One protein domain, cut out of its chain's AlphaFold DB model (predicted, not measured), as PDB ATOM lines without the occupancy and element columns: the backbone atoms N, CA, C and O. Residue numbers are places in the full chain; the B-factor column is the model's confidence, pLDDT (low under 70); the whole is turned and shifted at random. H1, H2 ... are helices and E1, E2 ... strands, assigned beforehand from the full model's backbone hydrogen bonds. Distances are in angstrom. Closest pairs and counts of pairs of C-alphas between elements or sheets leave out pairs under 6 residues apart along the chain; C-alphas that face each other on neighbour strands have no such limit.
ATOM      1  N   LYS A 267     198.294 165.267 223.212       94.94
ATOM      2  CA  LYS A 267     198.872 166.199 222.237       94.94
ATOM      3  C   LYS A 267     200.397 166.159 222.329       94.94
ATOM      4  O   LYS A 267     200.948 165.729 223.339       94.94
ATOM      5  N   THR A 268     201.085 166.643 221.311       94.50
ATOM      6  CA  THR A 268     202.527 166.904 221.410       94.50
ATOM      7  C   THR A 268     202.809 168.182 222.198       94.50
ATOM      8  O   THR A 268     202.170 169.212 221.965       94.50
ATOM      9  N   LEU A 269     203.807 168.142 223.081       90.81
ATOM     10  CA  LEU A 269     204.463 169.338 223.615       90.81
ATOM     11  C   LEU A 269     205.163 170.066 222.455       90.81
ATOM     12  O   LEU A 269     205.757 169.414 221.594       90.81
ATOM     13  N   LYS A 270     205.079 171.400 222.389       82.25
ATOM     14  CA  LYS A 270     205.715 172.159 221.298       82.25
ATOM     15  C   LYS A 270     207.237 172.136 221.462       82.25
ATOM     16  O   LYS A 270     207.741 172.115 222.585       82.25
ATOM     17  N   TYR A 271     207.956 172.190 220.343       77.62
ATOM     18  CA  TYR A 271     209.410 172.340 220.353       77.62
ATOM     19  C   TYR A 271     209.818 173.590 221.154       77.62
ATOM     20  O   TYR A 271     209.162 174.628 221.050       77.62
ATOM     21  N   ASN A 272     210.867 173.464 221.972       77.12
ATOM     22  CA  ASN A 272     211.323 174.473 222.935       77.12
ATOM     23  C   ASN A 272     210.214 175.030 223.858       77.12
ATOM     24  O   ASN A 272     210.162 176.229 224.123       77.12
ATOM     25  N   SER A 273     209.334 174.161 224.370       84.31
ATOM     26  CA  SER A 273     208.363 174.509 225.419       84.31
ATOM     27  C   SER A 273     208.329 173.480 226.551       84.31
ATOM     28  O   SER A 273     208.770 172.343 226.381       84.31
ATOM     29  N   GLU A 274     207.807 173.895 227.702       88.38
ATOM     30  CA  GLU A 274     207.740 173.122 228.944       88.38
ATOM     31  C   GLU A 274     206.274 172.836 229.323       88.38
ATOM     32  O   GLU A 274     205.379 173.638 229.039       88.38
ATOM     33  N   SER A 275     206.007 171.682 229.937       87.62
ATOM     34  CA  SER A 275     204.688 171.330 230.476       87.62
ATOM     35  C   SER A 275     204.410 172.035 231.814       87.62
ATOM     36  O   SER A 275     205.324 172.469 232.512       87.62
ATOM     37  N   LYS A 276     203.141 172.100 232.238       84.00
ATOM     38  CA  LYS A 276     202.727 172.725 233.518       84.00
ATOM     39  C   LYS A 276     203.311 172.047 234.765       84.00
ATOM     40  O   LYS A 276     203.245 172.615 235.850       84.00
ATOM     41  N   ASP A 277     203.833 170.833 234.622       77.00
ATOM     42  CA  ASP A 277     204.517 170.045 235.652       77.00
ATOM     43  C   ASP A 277     206.043 169.962 235.443       77.00
ATOM     44  O   ASP A 277     206.708 169.095 236.013       77.00
ATOM     45  N   GLY A 278     206.606 170.863 234.633       78.25
ATOM     46  CA  GLY A 278     208.049 171.047 234.492       78.25
ATOM     47  C   GLY A 278     208.767 169.943 233.714       78.25
ATOM     48  O   GLY A 278     209.885 169.566 234.068       78.25
ATOM     49  N   LYS A 279     208.122 169.352 232.697       83.44
ATOM     50  CA  LYS A 279     208.789 168.459 231.738       83.44
ATOM     51  C   LYS A 279     209.101 169.220 230.454       83.44
ATOM     52  O   LYS A 279     208.237 169.872 229.873       83.44
ATOM     53  N   PHE A 280     210.330 169.065 229.986       86.38
ATOM     54  CA  PHE A 280     210.856 169.652 228.759       86.38
ATOM     55  C   PHE A 280     211.432 168.547 227.863       86.38
ATOM     56  O   PHE A 280     211.805 167.481 228.354       86.38
ATOM     57  N   CYS A 281     211.532 168.794 226.556       85.19
ATOM     58  CA  CYS A 281     212.165 167.872 225.612       85.19
ATOM     59  C   CYS A 281     213.212 168.596 224.758       85.19
ATOM     60  O   CYS A 281     212.870 169.372 223.870       85.19
ATOM     61  N   ALA A 282     214.494 168.317 225.018       78.69
ATOM     62  CA  ALA A 282     215.611 168.939 224.306       78.69
ATOM     63  C   ALA A 282     215.816 168.382 222.883       78.69
ATOM     64  O   ALA A 282     216.188 169.119 221.975       78.69
ATOM     65  N   GLU A 283     215.539 167.091 222.669       77.38
ATOM     66  CA  GLU A 283     215.787 166.391 221.399       77.38
ATOM     67  C   GLU A 283     214.485 165.965 220.691       77.38
ATOM     68  O   GLU A 283     214.311 164.804 220.322       77.38
ATOM     69  N   GLY A 284     213.552 166.902 220.487       85.00
ATOM     70  CA  GLY A 284     212.364 166.686 219.651       85.00
ATOM     71  C   GLY A 284     211.050 167.089 220.316       85.00
ATOM     72  O   GLY A 284     210.860 168.253 220.659       85.00
ATOM     73  N   PHE A 285     210.127 166.134 220.432       89.88
ATOM     74  CA  PHE A 285     208.761 166.329 220.924       89.88
ATOM     75  C   PHE A 285     208.403 165.267 221.967       89.88
ATOM     76  O   PHE A 285     208.770 164.104 221.818       89.88
ATOM     77  N   MET A 286     207.640 165.652 222.989       92.00
ATOM     78  CA  MET A 286     207.108 164.746 224.015       92.00
ATOM     79  C   MET A 286     205.597 164.569 223.827       92.00
ATOM     80  O   MET A 286     204.911 165.519 223.439       92.00
ATOM     81  N   ILE A 287     205.065 163.379 224.117       94.62
ATOM     82  CA  ILE A 287     203.616 163.135 224.140       94.62
ATOM     83  C   ILE A 287     203.100 163.479 225.541       94.62
ATOM     84  O   ILE A 287     203.448 162.833 226.525       94.62
ATOM     85  N   ILE A 288     202.248 164.497 225.630       93.50
ATOM     86  CA  ILE A 288     201.646 164.965 226.884       93.50
ATOM     87  C   ILE A 288     200.122 164.907 226.799       93.50
ATOM     88  O   ILE A 288     199.539 164.739 225.725       93.50
ATOM     89  N   ALA A 289     199.444 165.069 227.931       92.56
ATOM     90  CA  ALA A 289     197.993 165.147 227.918       92.56
ATOM     91  C   ALA A 289     197.502 166.524 227.437       92.56
ATOM     92  O   ALA A 289     198.200 167.543 227.484       92.56
ATOM     93  N   LYS A 290     196.236 166.580 227.020       92.50
ATOM     94  CA  LYS A 290     195.573 167.805 226.556       92.50
ATOM     95  C   LYS A 290     195.507 168.918 227.608       92.50
ATOM     96  O   LYS A 290     195.404 170.079 227.216       92.50
ATOM     97  N   ASP A 291     195.625 168.585 228.894       89.12
ATOM     98  CA  ASP A 291     195.665 169.521 230.027       89.12
ATOM     99  C   ASP A 291     197.031 170.221 230.241       89.12
ATOM    100  O   ASP A 291     197.148 171.045 231.149       89.12
ATOM    101  N   ASP A 292     198.021 169.963 229.374       88.94
ATOM    102  CA  ASP A 292     199.426 170.417 229.448       88.94
ATOM    103  C   ASP A 292     200.236 169.839 230.617       88.94
ATOM    104  O   ASP A 292     201.268 170.401 230.975       88.94
ATOM    105  N   VAL A 293     199.802 168.729 231.212       87.00
ATOM    106  CA  VAL A 293     200.578 167.991 232.218       87.00
ATOM    107  C   VAL A 293     201.101 166.691 231.592       87.00
ATOM    108  O   VAL A 293     200.410 166.044 230.796       87.00
ATOM    109  N   SER A 294     202.325 166.288 231.932       88.69
ATOM    110  CA  SER A 294     202.923 165.040 231.439       88.69
ATOM    111  C   SER A 294     202.183 163.792 231.945       88.69
ATOM    112  O   SER A 294     201.255 163.872 232.757       88.69
ATOM    113  N   PHE A 295     202.557 162.616 231.445       87.62
ATOM    114  CA  PHE A 295     202.081 161.342 231.980       87.62
ATOM    115  C   PHE A 295     203.132 160.725 232.917       87.62
ATOM    116  O   PHE A 295     204.327 160.890 232.677       87.62
ATOM    117  N   PRO A 296     202.720 159.980 233.963       78.88
ATOM    118  CA  PRO A 296     203.656 159.262 234.831       78.88
ATOM    119  C   PRO A 296     204.280 158.032 234.146       78.88
ATOM    120  O   PRO A 296     205.217 157.445 234.687       78.88
ATOM    121  N   ASP A 297     203.782 157.646 232.970       81.38
ATOM    122  CA  ASP A 297     204.301 156.532 232.180       81.38
ATOM    123  C   ASP A 297     205.743 156.771 231.688       81.38
ATOM    124  O   ASP A 297     206.127 157.899 231.376       81.38
ATOM    125  N   ALA A 298     206.549 155.707 231.636       76.12
ATOM    126  CA  ALA A 298     207.964 155.781 231.282       76.12
ATOM    127  C   ALA A 298     208.222 155.941 229.773       76.12
ATOM    128  O   ALA A 298     209.190 156.606 229.405       76.12
ATOM    129  N   GLU A 299     207.373 155.390 228.899       81.56
ATOM    130  CA  GLU A 299     207.505 155.579 227.453       81.56
ATOM    131  C   GLU A 299     207.149 157.015 227.066       81.56
ATOM    132  O   GLU A 299     207.925 157.683 226.381       81.56
ATOM    133  N   LEU A 300     206.007 157.525 227.542       86.06
ATOM    134  CA  LEU A 300     205.516 158.860 227.164       86.06
ATOM    135  C   LEU A 300     206.383 160.015 227.706       86.06
ATOM    136  O   LEU A 300     206.296 161.135 227.203       86.06
ATOM    137  N   LYS A 301     207.262 159.742 228.679       81.56
ATOM    138  CA  LYS A 301     208.319 160.659 229.149       81.56
ATOM    139  C   LYS A 301     209.502 160.801 228.179       81.56
ATOM    140  O   LYS A 301     210.386 161.617 228.439       81.56
ATOM    141  N   THR A 302     209.564 160.028 227.094       84.38
ATOM    142  CA  THR A 302     210.678 160.087 226.131       84.38
ATOM    143  C   THR A 302     210.507 161.182 225.068       84.38
ATOM    144  O   THR A 302     209.409 161.670 224.795       84.38
ATOM    145  N   CYS A 303     211.631 161.593 224.475       87.81
ATOM    146  CA  CYS A 303     211.676 162.514 223.341       87.81
ATOM    147  C   CYS A 303     211.619 161.751 222.012       87.81
ATOM    148  O   CYS A 303     212.448 160.878 221.752       87.81
ATOM    149  N   TYR A 304     210.698 162.149 221.137       86.19
ATOM    150  CA  TYR A 304     210.516 161.585 219.804       86.19
ATOM    151  C   TYR A 304     210.843 162.616 218.712       86.19
ATOM    152  O   TYR A 304     210.462 163.785 218.796       86.19
ATOM    153  N   THR A 305     211.503 162.179 217.638       79.81
ATOM    154  CA  THR A 305     211.900 163.036 216.500       79.81
ATOM    155  C   THR A 305     211.139 162.746 215.200       79.81
ATOM    156  O   THR A 305     211.168 163.569 214.279       79.81
ATOM    157  N   SER A 306     210.458 161.596 215.131       83.00
ATOM    158  CA  SER A 306     209.754 161.059 213.960       83.00
ATOM    159  C   SER A 306     208.238 161.241 214.074       83.00
ATOM    160  O   SER A 306     207.652 160.939 215.114       83.00
ATOM    161  N   TYR A 307     207.598 161.695 212.992       87.44
ATOM    162  CA  TYR A 307     206.148 161.898 212.928       87.44
ATOM    163  C   TYR A 307     205.384 160.576 213.078       87.44
ATOM    164  O   TYR A 307     204.492 160.486 213.925       87.44
ATOM    165  N   THR A 308     205.753 159.540 212.317       85.25
ATOM    166  CA  THR A 308     205.089 158.232 212.387       85.25
ATOM    167  C   THR A 308     205.238 157.586 213.761       85.25
ATOM    168  O   THR A 308     204.238 157.125 214.294       85.25
ATOM    169  N   ASN A 309     206.413 157.641 214.403       87.12
ATOM    170  CA  ASN A 309     206.597 157.069 215.746       87.12
ATOM    171  C   ASN A 309     205.686 157.745 216.788       87.12
ATOM    172  O   ASN A 309     205.076 157.060 217.606       87.12
ATOM    173  N   ILE A 310     205.559 159.080 216.739       91.12
ATOM    174  CA  ILE A 310     204.659 159.835 217.626       91.12
ATOM    175  C   ILE A 310     203.206 159.447 217.353       91.12
ATOM    176  O   ILE A 310     202.473 159.111 218.278       91.12
ATOM    177  N   LYS A 311     202.790 159.460 216.083       92.12
ATOM    178  CA  LYS A 311     201.422 159.125 215.669       92.12
ATOM    179  C   LYS A 311     201.044 157.688 216.039       92.12
ATOM    180  O   LYS A 311     199.941 157.461 216.522       92.12
ATOM    181  N   GLN A 312     201.963 156.744 215.854       91.81
ATOM    182  CA  GLN A 312     201.801 155.346 216.232       91.81
ATOM    183  C   GLN A 312     201.629 155.207 217.749       91.81
ATOM    184  O   GLN A 312     200.591 154.719 218.186       91.81
ATOM    185  N   LYS A 313     202.555 155.738 218.563       93.19
ATOM    186  CA  LYS A 313     202.428 155.691 220.031       93.19
ATOM    187  C   LYS A 313     201.171 156.406 220.540       93.19
ATOM    188  O   LYS A 313     200.525 155.911 221.458       93.19
ATOM    189  N   MET A 314     200.760 157.513 219.921       94.06
ATOM    190  CA  MET A 314     199.496 158.188 220.246       94.06
ATOM    191  C   MET A 314     198.246 157.369 219.879       94.06
ATOM    192  O   MET A 314     197.217 157.538 220.529       94.06
ATOM    193  N   ASN A 315     198.318 156.488 218.878       92.69
ATOM    194  CA  ASN A 315     197.227 155.582 218.513       92.69
ATOM    195  C   ASN A 315     197.189 154.329 219.409       92.69
ATOM    196  O   ASN A 315     196.113 153.909 219.820       92.69
ATOM    197  N   GLU A 316     198.346 153.748 219.727       92.94
ATOM    198  CA  GLU A 316     198.462 152.482 220.468       92.94
ATOM    199  C   GLU A 316     198.295 152.643 221.988       92.94
ATOM    200  O   GLU A 316     197.763 151.756 222.654       92.94
ATOM    201  N   HIS A 317     198.755 153.756 222.566       93.81
ATOM    202  CA  HIS A 317     198.887 153.883 224.017       93.81
ATOM    203  C   HIS A 317     197.556 154.227 224.717       93.81
ATOM    204  O   HIS A 317     196.938 155.254 224.423       93.81
ATOM    205  N   GLU A 318     197.165 153.433 225.730       92.81
ATOM    206  CA  GLU A 318     195.895 153.543 226.485       92.81
ATOM    207  C   GLU A 318     195.555 154.994 226.865       92.81
ATOM    208  O   GLU A 318     194.452 155.480 226.615       92.81
ATOM    209  N   TYR A 319     196.531 155.718 227.426       92.25
ATOM    210  CA  TYR A 319     196.334 157.077 227.944       92.25
ATOM    211  C   TYR A 319     195.949 158.110 226.871       92.25
ATOM    212  O   TYR A 319     195.385 159.144 227.223       92.25
ATOM    213  N   CYS A 320     196.221 157.825 225.592       94.19
ATOM    214  CA  CYS A 320     195.853 158.663 224.452       94.19
ATOM    215  C   CYS A 320     194.503 158.289 223.821       94.19
ATOM    216  O   CYS A 320     193.979 159.069 223.021       94.19
ATOM    217  N   GLN A 321     193.918 157.157 224.222       93.69
ATOM    218  CA  GLN A 321     192.564 156.733 223.850       93.69
ATOM    219  C   GLN A 321     191.510 157.104 224.908       93.69
ATOM    220  O   GLN A 321     190.311 156.969 224.674       93.69
ATOM    221  N   LEU A 322     191.930 157.631 226.064       93.50
ATOM    222  CA  LEU A 322     191.016 158.081 227.117       93.50
ATOM    223  C   LEU A 322     190.141 159.251 226.648       93.50
ATOM    224  O   LEU A 322     190.627 160.217 226.055       93.50
ATOM    225  N   ASN A 323     188.864 159.233 227.019       92.69
ATOM    226  CA  ASN A 323     188.012 160.414 226.963       92.69
ATOM    227  C   ASN A 323     188.301 161.374 228.141       92.69
ATOM    228  O   ASN A 323     188.992 161.035 229.108       92.69
ATOM    229  N   ARG A 324     187.738 162.590 228.086       88.81
ATOM    230  CA  ARG A 324     187.958 163.647 229.095       88.81
ATOM    231  C   ARG A 324     187.637 163.199 230.530       88.81
ATOM    232  O   ARG A 324     188.359 163.573 231.451       88.81
ATOM    233  N   VAL A 325     186.586 162.402 230.731       91.44
ATOM    234  CA  VAL A 325     186.156 161.933 232.064       91.44
ATOM    235  C   VAL A 325     187.110 160.860 232.597       91.44
ATOM    236  O   VAL A 325     187.522 160.918 233.756       91.44
ATOM    237  N   GLN A 326     187.521 159.920 231.742       93.75
ATOM    238  CA  GLN A 326     188.505 158.892 232.087       93.75
ATOM    239  C   GLN A 326     189.869 159.509 232.438       93.75
ATOM    240  O   GLN A 326     190.466 159.121 233.443       93.75
ATOM    241  N   LEU A 327     190.327 160.510 231.672       89.94
ATOM    242  CA  LEU A 327     191.563 161.243 231.954       89.94
ATOM    243  C   LEU A 327     191.500 161.948 233.320       89.94
ATOM    244  O   LEU A 327     192.421 161.798 234.118       89.94
ATOM    245  N   ILE A 328     190.399 162.639 233.641       89.69
ATOM    246  CA  ILE A 328     190.196 163.273 234.960       89.69
ATOM    247  C   ILE A 328     190.199 162.227 236.092       89.69
ATOM    248  O   ILE A 328     190.807 162.453 237.142       89.69
ATOM    249  N   LYS A 329     189.583 161.053 235.885       91.75
ATOM    250  CA  LYS A 329     189.598 159.950 236.863       91.75
ATOM    251  C   LYS A 329     191.018 159.411 237.091       91.75
ATOM    252  O   LYS A 329     191.436 159.305 238.244       91.75
ATOM    253  N   LYS A 330     191.779 159.136 236.023       89.62
ATOM    254  CA  LYS A 330     193.185 158.690 236.102       89.62
ATOM    255  C   LYS A 330     194.077 159.757 236.755       89.62
ATOM    256  O   LYS A 330     194.816 159.426 237.676       89.62
ATOM    257  N   ARG A 331     193.918 161.043 236.407       86.56
ATOM    258  CA  ARG A 331     194.588 162.186 237.066       86.56
ATOM    259  C   ARG A 331     194.364 162.212 238.578       86.56
ATOM    260  O   ARG A 331     195.325 162.388 239.324       86.56
ATOM    261  N   LYS A 332     193.130 161.986 239.047       88.69
ATOM    262  CA  LYS A 332     192.832 161.887 240.487       88.69
ATOM    263  C   LYS A 332     193.522 160.680 241.138       88.69
ATOM    264  O   LYS A 332     194.027 160.808 242.248       88.69
ATOM    265  N   MET A 333     193.584 159.535 240.455       87.38
ATOM    266  CA  MET A 333     194.282 158.342 240.955       87.38
ATOM    267  C   MET A 333     195.801 158.560 241.061       87.38
ATOM    268  O   MET A 333     196.358 158.314 242.127       87.38
TER     269      MET A 333
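Overview. This is residues 267 to 333 of the 480 residues of the protein "ZnMc domain-containing protein" of hydrothermal vent metagenome (UniProt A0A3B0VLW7). Two long loops, residues 267 to 286 and 290 to 306, run out from the short strand E1 to make a loop-built body; H1 lies along one side of it, and the small H2 leads on to H3 at one end. The 67 printed residues hold E1, H1, H2, H3 in that order, mostly helix, though under half are in named elements. The whole is compact, radius of gyration of the C-alphas 11.4 A, spanning 31 by 25 by 17 A.

Along the chain. Find E1, residues 287 to 289, from C-alpha 287 at (203.616, 163.135, 224.140). H1, residues 307 to 316, runs 14.3 A; H2 is residues 318 to 321; H3, residues 324 to 333, runs 14.4 A to C-alpha 333 at (194.282, 158.342, 240.955).

Arrangement. E1 pairs with no named strand, but residues 267 to 268 pair antiparallel with 287 to 288. The closest C-alphas of E1 and H1, Ile 287 and Ile 310, are 7.4 A apart. H1 and H2 only just touch, only at the corner by their link, with 3 pairs of C-alphas within 8 A; the closest, Met 314 and Cys 320, are 5.6 A apart. H2 and H3 are close but not clearly touching, Tyr 319 to Leu 327 being the closest C-alphas at 7.5 A. H3 is apart from E1 and H1. In H1 and H3 every O i to N i+4 pair is within hydrogen-bond range; H2 is too short for one.

Size, cuts and confidence. The farthest C-alphas, Glu 283 and Val 325, are 31.8 A apart. The printed part has no cut; the link E1 to H1 is long, and no printed residue is under 70 in pLDDT.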